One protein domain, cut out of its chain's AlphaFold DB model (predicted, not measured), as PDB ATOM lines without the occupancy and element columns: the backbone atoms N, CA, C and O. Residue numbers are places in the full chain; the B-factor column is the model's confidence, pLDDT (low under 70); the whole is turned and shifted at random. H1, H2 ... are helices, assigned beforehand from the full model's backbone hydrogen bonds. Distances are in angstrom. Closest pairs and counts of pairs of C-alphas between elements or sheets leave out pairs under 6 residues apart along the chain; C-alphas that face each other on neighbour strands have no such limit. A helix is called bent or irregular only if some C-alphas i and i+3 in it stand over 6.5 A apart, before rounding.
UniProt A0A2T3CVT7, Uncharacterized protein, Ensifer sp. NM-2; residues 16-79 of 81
ATOM      1  N   ARG A  16      87.368 115.061 112.302       93.69
ATOM      2  CA  ARG A  16      87.210 116.519 112.402       93.69
ATOM      3  C   ARG A  16      87.580 117.027 113.793       93.69
ATOM      4  O   ARG A  16      88.187 118.089 113.896       93.69
ATOM      5  N   SER A  17      87.203 116.292 114.837       92.19
ATOM      6  CA  SER A  17      87.508 116.665 116.221       92.19
ATOM      7  C   SER A  17      89.013 116.696 116.472       92.19
ATOM      8  O   SER A  17      89.502 117.681 117.018       92.19
ATOM      9  N   LEU A  18      89.744 115.682 115.998       93.81
ATOM     10  CA  LEU A  18      91.200 115.615 116.118       93.81
ATOM     11  C   LEU A  18      91.874 116.786 115.390       93.81
ATOM     12  O   LEU A  18      92.655 117.514 115.990       93.81
ATOM     13  N   HIS A  19      91.485 117.066 114.144       93.81
ATOM     14  CA  HIS A  19      92.047 118.198 113.395       93.81
ATOM     15  C   HIS A  19      91.773 119.560 114.045       93.81
ATOM     16  O   HIS A  19      92.589 120.474 113.934       93.81
ATOM     17  N   CYS A  20      90.623 119.730 114.702       94.44
ATOM     18  CA  CYS A  20      90.355 120.942 115.474       94.44
ATOM     19  C   CYS A  20      91.283 121.058 116.692       94.44
ATOM     20  O   CYS A  20      91.697 122.170 117.006       94.44
ATOM     21  N   GLN A  21      91.601 119.946 117.363       94.75
ATOM     22  CA  GLN A  21      92.530 119.928 118.498       94.75
ATOM     23  C   GLN A  21      93.953 120.281 118.049       94.75
ATOM     24  O   GLN A  21      94.544 121.215 118.584       94.75
ATOM     25  N   GLU A  22      94.459 119.626 117.002       94.25
ATOM     26  CA  GLU A  22      95.786 119.912 116.432       94.25
ATOM     27  C   GLU A  22      95.921 121.380 115.993       94.25
ATOM     28  O   GLU A  22      96.966 122.006 116.163       94.25
ATOM     29  N   ALA A  23      94.846 121.968 115.456       95.12
ATOM     30  CA  ALA A  23      94.836 123.360 115.010       95.12
ATOM     31  C   ALA A  23      95.045 124.380 116.145       95.12
ATOM     32  O   ALA A  23      95.508 125.490 115.870       95.12
ATOM     33  N   ILE A  24      94.688 124.034 117.387       95.00
ATOM     34  CA  ILE A  24      94.807 124.917 118.559       95.00
ATOM     35  C   ILE A  24      95.940 124.514 119.509       95.00
ATOM     36  O   ILE A  24      96.283 125.286 120.402       95.00
ATOM     37  N   GLU A  25      96.531 123.333 119.320       95.38
ATOM     38  CA  GLU A  25      97.494 122.735 120.247       95.38
ATOM     39  C   GLU A  25      98.705 123.637 120.512       95.38
ATOM     40  O   GLU A  25      99.078 123.842 121.664       95.38
ATOM     41  N   ALA A  26      99.288 124.237 119.472       93.81
ATOM     42  CA  ALA A  26     100.466 125.093 119.630       93.81
ATOM     43  C   ALA A  26     100.190 126.328 120.511       93.81
ATOM     44  O   ALA A  26     101.008 126.694 121.354       93.81
ATOM     45  N   GLU A  27      99.022 126.957 120.354       95.31
ATOM     46  CA  GLU A  27      98.618 128.102 121.180       95.31
ATOM     47  C   GLU A  27      98.303 127.667 122.615       95.31
ATOM     48  O   GLU A  27      98.659 128.363 123.569       95.31
ATOM     49  N   PHE A  28      97.681 126.494 122.778       95.75
ATOM     50  CA  PHE A  28      97.415 125.900 124.085       95.75
ATOM     51  C   PHE A  28      98.718 125.627 124.852       95.75
ATOM     52  O   PHE A  28      98.859 126.056 125.997       95.75
ATOM     53  N   GLN A  29      99.700 124.990 124.206       96.56
ATOM     54  CA  GLN A  29     101.020 124.732 124.789       96.56
ATOM     55  C   GLN A  29     101.749 126.040 125.119       96.56
ATOM     56  O   GLN A  29     102.262 126.195 126.223       96.56
ATOM     57  N   SER A  30     101.708 127.033 124.223       96.88
ATOM     58  CA  SER A  30     102.316 128.345 124.477       96.88
ATOM     59  C   SER A  30     101.705 129.057 125.690       96.88
ATOM     60  O   SER A  30     102.418 129.690 126.472       96.88
ATOM     61  N   LEU A  31     100.385 128.966 125.881       97.19
ATOM     62  CA  LEU A  31      99.724 129.498 127.071       97.19
ATOM     63  C   LEU A  31     100.166 128.755 128.338       97.19
ATOM     64  O   LEU A  31     100.502 129.407 129.329       97.19
ATOM     65  N   ALA A  32     100.201 127.422 128.288       97.88
ATOM     66  CA  ALA A  32     100.630 126.593 129.406       97.88
ATOM     67  C   ALA A  32     102.078 126.900 129.823       97.88
ATOM     68  O   ALA A  32     102.354 127.103 131.007       97.88
ATOM     69  N   ASP A  33     102.984 127.038 128.853       98.19
ATOM     70  CA  ASP A  33     104.387 127.372 129.092       98.19
ATOM     71  C   ASP A  33     104.549 128.757 129.721       98.19
ATOM     72  O   ASP A  33     105.348 128.932 130.643       98.19
ATOM     73  N   ARG A  34     103.764 129.751 129.283       98.31
ATOM     74  CA  ARG A  34     103.790 131.090 129.891       98.31
ATOM     75  C   ARG A  34     103.283 131.085 131.331       98.31
ATOM     76  O   ARG A  34     103.849 131.795 132.158       98.31
ATOM     77  N   ALA A  35     102.244 130.310 131.636       98.38
ATOM     78  CA  ALA A  35     101.743 130.178 133.001       98.38
ATOM     79  C   ALA A  35     102.765 129.465 133.902       98.38
ATOM     80  O   ALA A  35     103.060 129.933 135.001       98.38
ATOM     81  N   HIS A  36     103.401 128.406 133.396       98.25
ATOM     82  CA  HIS A  36     104.481 127.727 134.108       98.25
ATOM     83  C   HIS A  36     105.682 128.654 134.359       98.25
ATOM     84  O   HIS A  36     106.188 128.727 135.477       98.25
ATOM     85  N   ALA A  37     106.094 129.437 133.357       98.31
ATOM     86  CA  ALA A  37     107.161 130.432 133.492       98.31
ATOM     87  C   ALA A  37     106.824 131.560 134.486       98.31
ATOM     88  O   ALA A  37     107.729 132.186 135.033       98.31
ATOM     89  N   ALA A  38     105.537 131.805 134.750       98.44
ATOM     90  CA  ALA A  38     105.068 132.724 135.786       98.44
ATOM     91  C   ALA A  38     105.094 132.115 137.205       98.44
ATOM     92  O   ALA A  38     104.699 132.784 138.158       98.44
ATOM     93  N   GLY A  39     105.568 130.874 137.356       98.56
ATOM     94  CA  GLY A  39     105.771 130.203 138.642       98.56
ATOM     95  C   GLY A  39     104.686 129.199 139.027       98.56
ATOM     96  O   GLY A  39     104.720 128.692 140.144       98.56
ATOM     97  N   TRP A  40     103.737 128.906 138.138       98.69
ATOM     98  CA  TRP A  40     102.679 127.930 138.403       98.69
ATOM     99  C   TRP A  40     103.235 126.512 138.238       98.69
ATOM    100  O   TRP A  40     104.055 126.249 137.350       98.69
ATOM    101  N   SER A  41     102.774 125.570 139.054       98.50
ATOM    102  CA  SER A  41     103.023 124.144 138.825       98.50
ATOM    103  C   SER A  41     102.326 123.671 137.545       98.50
ATOM    104  O   SER A  41     101.361 124.273 137.071       98.50
ATOM    105  N   ARG A  42     102.810 122.574 136.954       96.69
ATOM    106  CA  ARG A  42     102.189 122.018 135.738       96.69
ATOM    107  C   ARG A  42     100.762 121.551 136.016       96.69
ATOM    108  O   ARG A  42      99.896 121.686 135.157       96.69
ATOM    109  N   GLU A  43     100.529 121.046 137.221       98.25
ATOM    110  CA  GLU A  43      99.239 120.603 137.727       98.25
ATOM    111  C   GLU A  43      98.250 121.771 137.850       98.25
ATOM    112  O   GLU A  43      97.119 121.652 137.381       98.25
ATOM    113  N   GLU A  44      98.669 122.916 138.403       98.50
ATOM    114  CA  GLU A  44      97.837 124.132 138.471       98.50
ATOM    115  C   GLU A  44      97.478 124.647 137.078       98.50
ATOM    116  O   GLU A  44      96.321 124.972 136.816       98.50
ATOM    117  N   VAL A  45      98.449 124.674 136.158       98.62
ATOM    118  CA  VAL A  45      98.215 125.082 134.768       98.62
ATOM    119  C   VAL A  45      97.202 124.161 134.089       98.62
ATOM    120  O   VAL A  45      96.239 124.644 133.496       98.62
ATOM    121  N   ALA A  46      97.389 122.842 134.185       97.81
ATOM    122  CA  ALA A  46      96.484 121.872 133.576       97.81
ATOM    123  C   ALA A  46      95.068 121.974 134.161       97.81
ATOM    124  O   ALA A  46      94.097 122.012 133.408       97.81
ATOM    125  N   THR A  47      94.958 122.073 135.487       98.12
ATOM    126  CA  THR A  47      93.673 122.196 136.192       98.12
ATOM    127  C   THR A  47      92.932 123.454 135.758       98.12
ATOM    128  O   THR A  47      91.790 123.365 135.314       98.12
ATOM    129  N   ALA A  48      93.601 124.611 135.767       98.31
ATOM    130  CA  ALA A  48      92.992 125.871 135.357       98.31
ATOM    131  C   ALA A  48      92.522 125.846 133.891       98.31
ATOM    132  O   ALA A  48      91.443 126.345 133.573       98.31
ATOM    133  N   LEU A  49      93.304 125.255 132.981       97.94
ATOM    134  CA  LEU A  49      92.925 125.156 131.568       97.94
ATOM    135  C   LEU A  49      91.716 124.233 131.347       97.94
ATOM    136  O   LEU A  49      90.860 124.566 130.524       97.94
ATOM    137  N   MET A  50      91.614 123.120 132.084       96.62
ATOM    138  CA  MET A  50      90.432 122.246 132.054       96.62
ATOM    139  C   MET A  50      89.190 122.976 132.570       96.62
ATOM    140  O   MET A  50      88.178 123.015 131.877       96.62
ATOM    141  N   GLU A  51      89.286 123.635 133.727       97.50
ATOM    142  CA  GLU A  51      88.168 124.382 134.315       97.50
ATOM    143  C   GLU A  51      87.678 125.510 133.398       97.50
ATOM    144  O   GLU A  51      86.476 125.730 133.257       97.50
ATOM    145  N   LEU A  52      88.589 126.224 132.727       97.44
ATOM    146  CA  LEU A  52      88.220 127.249 131.747       97.44
ATOM    147  C   LEU A  52      87.485 126.656 130.538       97.44
ATOM    148  O   LEU A  52      86.509 127.251 130.072       97.44
ATOM    149  N   ALA A  53      87.930 125.504 130.032       94.94
ATOM    150  CA  ALA A  53      87.275 124.821 128.920       94.94
ATOM    151  C   ALA A  53      85.871 124.322 129.304       94.94
ATOM    152  O   ALA A  53      84.915 124.551 128.558       94.94
ATOM    153  N   ASP A  54      85.734 123.719 130.485       93.00
ATOM    154  CA  ASP A  54      84.453 123.245 131.016       93.00
ATOM    155  C   ASP A  54      83.480 124.404 131.236       93.00
ATOM    156  O   ASP A  54      82.343 124.365 130.763       93.00
ATOM    157  N   ASN A  55      83.933 125.487 131.873       92.75
ATOM    158  CA  ASN A  55      83.114 126.677 132.092       92.75
ATOM    159  C   ASN A  55      82.645 127.303 130.773       92.75
ATOM    160  O   ASN A  55      81.492 127.721 130.660       92.75
ATOM    161  N   TYR A  56      83.509 127.344 129.756       92.12
ATOM    162  CA  TYR A  56      83.141 127.827 128.426       92.12
ATOM    163  C   TYR A  56      82.060 126.948 127.774       92.12
ATOM    164  O   TYR A  56      81.082 127.470 127.233       92.12
ATOM    165  N   PHE A  57      82.192 125.621 127.868       89.00
ATOM    166  CA  PHE A  57      81.191 124.679 127.363       89.00
ATOM    167  C   PHE A  57      79.847 124.818 128.089       89.00
ATOM    168  O   PHE A  57      78.801 124.928 127.445       89.00
ATOM    169  N   LEU A  58      79.869 124.883 129.424       89.06
ATOM    170  CA  LEU A  58      78.674 125.092 130.239       89.06
ATOM    171  C   LEU A  58      77.985 126.418 129.904       89.06
ATOM    172  O   LEU A  58      76.763 126.444 129.795       89.06
ATOM    173  N   ALA A  59      78.739 127.494 129.675       87.00
ATOM    174  CA  ALA A  59      78.186 128.791 129.286       87.00
ATOM    175  C   ALA A  59      77.542 128.784 127.885       87.00
ATOM    176  O   ALA A  59      76.517 129.432 127.665       87.00
ATOM    177  N   MET A  60      78.109 128.048 126.918       83.56
ATOM    178  CA  MET A  60      77.475 127.878 125.602       83.56
ATOM    179  C   MET A  60      76.145 127.125 125.715       83.56
ATOM    180  O   MET A  60      75.175 127.497 125.054       83.56
ATOM    181  N   ASN A  61      76.087 126.102 126.568       73.62
ATOM    182  CA  ASN A  61      74.885 125.293 126.746       73.62
ATOM    183  C   ASN A  61      73.831 125.980 127.617       73.62
ATOM    184  O   ASN A  61      72.650 125.874 127.313       73.62
ATOM    185  N   SER A  62      74.224 126.737 128.643       70.00
ATOM    186  CA  SER A  62      73.281 127.514 129.453       70.00
ATOM    187  C   SER A  62      72.610 128.614 128.632       70.00
ATOM    188  O   SER A  62      71.406 128.832 128.758       70.00
ATOM    189  N   ASN A  63      73.342 129.248 127.710       59.91
ATOM    190  CA  ASN A  63      72.751 130.157 126.730       59.91
ATOM    191  C   ASN A  63      71.785 129.437 125.775       59.91
ATOM    192  O   ASN A  63      70.770 130.018 125.396       59.91
ATOM    193  N   ALA A  64      72.065 128.185 125.399       57.78
ATOM    194  CA  ALA A  64      71.155 127.384 124.583       57.78
ATOM    195  C   ALA A  64      69.876 127.005 125.358       57.78
ATOM    196  O   ALA A  64      68.779 127.202 124.843       57.78
ATOM    197  N   GLU A  65      69.989 126.566 126.614       51.59
ATOM    198  CA  GLU A  65      68.838 126.269 127.483       51.59
ATOM    199  C   GLU A  65      67.997 127.520 127.786       51.59
ATOM    200  O   GLU A  65      66.767 127.465 127.768       51.59
ATOM    201  N   MET A  66      68.636 128.679 127.989       48.91
ATOM    202  CA  MET A  66      67.943 129.962 128.140       48.91
ATOM    203  C   MET A  66      67.159 130.341 126.872       48.91
ATOM    204  O   MET A  66      66.062 130.897 126.972       48.91
ATOM    205  N   PHE A  67      67.683 130.025 125.683       47.78
ATOM    206  CA  PHE A  67      67.009 130.287 124.408       47.78
ATOM    207  C   PHE A  67      65.806 129.353 124.187       47.78
ATOM    208  O   PHE A  67      64.745 129.812 123.759       47.78
ATOM    209  N   GLU A  68      65.930 128.075 124.551       48.31
ATOM    210  CA  GLU A  68      64.843 127.087 124.484       48.31
ATOM    211  C   GLU A  68      63.700 127.416 125.467       48.31
ATOM    212  O   GLU A  68      62.521 127.391 125.099       48.31
ATOM    213  N   LEU A  69      64.024 127.835 126.697       51.09
ATOM    214  CA  LEU A  69      63.025 128.286 127.675       51.09
ATOM    215  C   LEU A  69      62.363 129.616 127.264       51.09
ATOM    216  O   LEU A  69      61.156 129.791 127.448       51.09
ATOM    217  N   GLY A  70      63.115 130.539 126.657       47.75
ATOM    218  CA  GLY A  70      62.587 131.804 126.139       47.75
ATOM    219  C   GLY A  70      61.624 131.622 124.957       47.75
ATOM    220  O   GLY A  70      60.569 132.261 124.914       47.75
ATOM    221  N   ALA A  71      61.932 130.715 124.025       52.19
ATOM    222  CA  ALA A  71      61.049 130.377 122.906       52.19
ATOM    223  C   ALA A  71      59.749 129.689 123.368       52.19
ATOM    224  O   ALA A  71      58.667 130.016 122.867       52.19
ATOM    225  N   GLY A  72      59.828 128.799 124.365       48.84
ATOM    226  CA  GLY A  72      58.661 128.128 124.944       48.84
ATOM    227  C   GLY A  72      57.666 129.091 125.607       48.84
ATOM    228  O   GLY A  72      56.456 128.984 125.390       48.84
ATOM    229  N   VAL A  73      58.158 130.086 126.352       52.19
ATOM    230  CA  VAL A  73      57.311 131.091 127.025       52.19
ATOM    231  C   VAL A  73      56.621 132.027 126.022       52.19
ATOM    232  O   VAL A  73      55.438 132.339 126.178       52.19
ATOM    233  N   VAL A  74      57.310 132.437 124.950       54.81
ATOM    234  CA  VAL A  74      56.735 133.327 123.921       54.81
ATOM    235  C   VAL A  74      55.634 132.637 123.104       54.81
ATOM    236  O   VAL A  74      54.651 133.281 122.728       54.81
ATOM    237  N   LEU A  75      55.753 131.331 122.844       56.53
ATOM    238  CA  LEU A  75      54.727 130.570 122.120       56.53
ATOM    239  C   LEU A  75      53.448 130.367 122.946       56.53
ATOM    240  O   LEU A  75      52.353 130.457 122.388       56.53
ATOM    241  N   LEU A  76      53.561 130.159 124.262       55.81
ATOM    242  CA  LEU A  76      52.397 130.034 125.149       55.81
ATOM    243  C   LEU A  76      51.622 131.353 125.275       55.81
ATOM    244  O   LEU A  76      50.394 131.343 125.262       55.81
ATOM    245  N   ALA A  77      52.319 132.493 125.304       54.22
ATOM    246  CA  ALA A  77      51.678 133.808 125.369       54.22
ATOM    247  C   ALA A  77      50.885 134.171 124.095       54.22
ATOM    248  O   ALA A  77      49.949 134.963 124.158       54.22
ATOM    249  N   ARG A  78      51.222 133.587 122.935       52.75
ATOM    250  CA  ARG A  78      50.546 133.864 121.654       52.75
ATOM    251  C   ARG A  78      49.276 133.045 121.407       52.75
ATOM    252  O   ARG A  78      48.570 133.350 120.450       52.75
ATOM    253  N   LYS A  79      48.965 132.030 122.224       50.69
ATOM    254  CA  LYS A  79      47.823 131.119 121.990       50.69
ATOM    255  C   LYS A  79      46.592 131.390 122.864       50.69
ATOM    256  O   LYS A  79      45.762 130.502 123.038       50.69
TER     257      LYS A  79
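AT A GLANCE: This is residues 16 to 79 of the 81 residues of an uncharacterized protein of Ensifer sp. NM-2 (UniProt A0A2T3CVT7). Two helices meet near their ends as an open V: the shorter, bent H1 is one arm, and the long H2 is the other, its residues 50 to 77 sticking out together with the last printed residues, 78 and 79. The printed part has 64 residues, H1 then H2, with no named strand; the class is all helix. It is extended, with a radius of gyration of the C-alphas of 18.7 A and spans of 60 by 28 by 13 A.

IN THESE COORDINATES: Find C-alpha 16 at (87.210, 116.519, 112.402), where H1, residues 16 to 37, begins. By its hydrogen bonds it was assigned as one helix, but it is bent: C-alphas 23 and 26 are 7.5 A apart. Its arms are H1a, residues 16 to 23, 10.6 A long, and H1b, residues 26 to 37, 16.3 A long. H2 runs 52.9 A from residue 42 to residue 77, at (51.678, 133.808, 125.369).

HOW THE PARTS SIT: H1a and H1b stand at a steep tilt of 49 degrees. Look at Ala 32 and Val 45: their C-alphas, 6.1 A apart, are the closest of H1b and H2, which touch through residues 32 to 36 and 42 to 46 alone. These two run opposite ways at a steep tilt of 55 degrees. H1a and H2 are apart. In H1a, H1b and H2 every O i to N i+4 pair is within hydrogen-bond range.

THE WHOLE: The C-alphas farthest apart, those of Ala 37 and Lys 79, are 60.4 A apart. The printed part has no cut, and the link from H1 to H2 is tight. In the B-factor column, pLDDT is under 70 at residues 63 to 79.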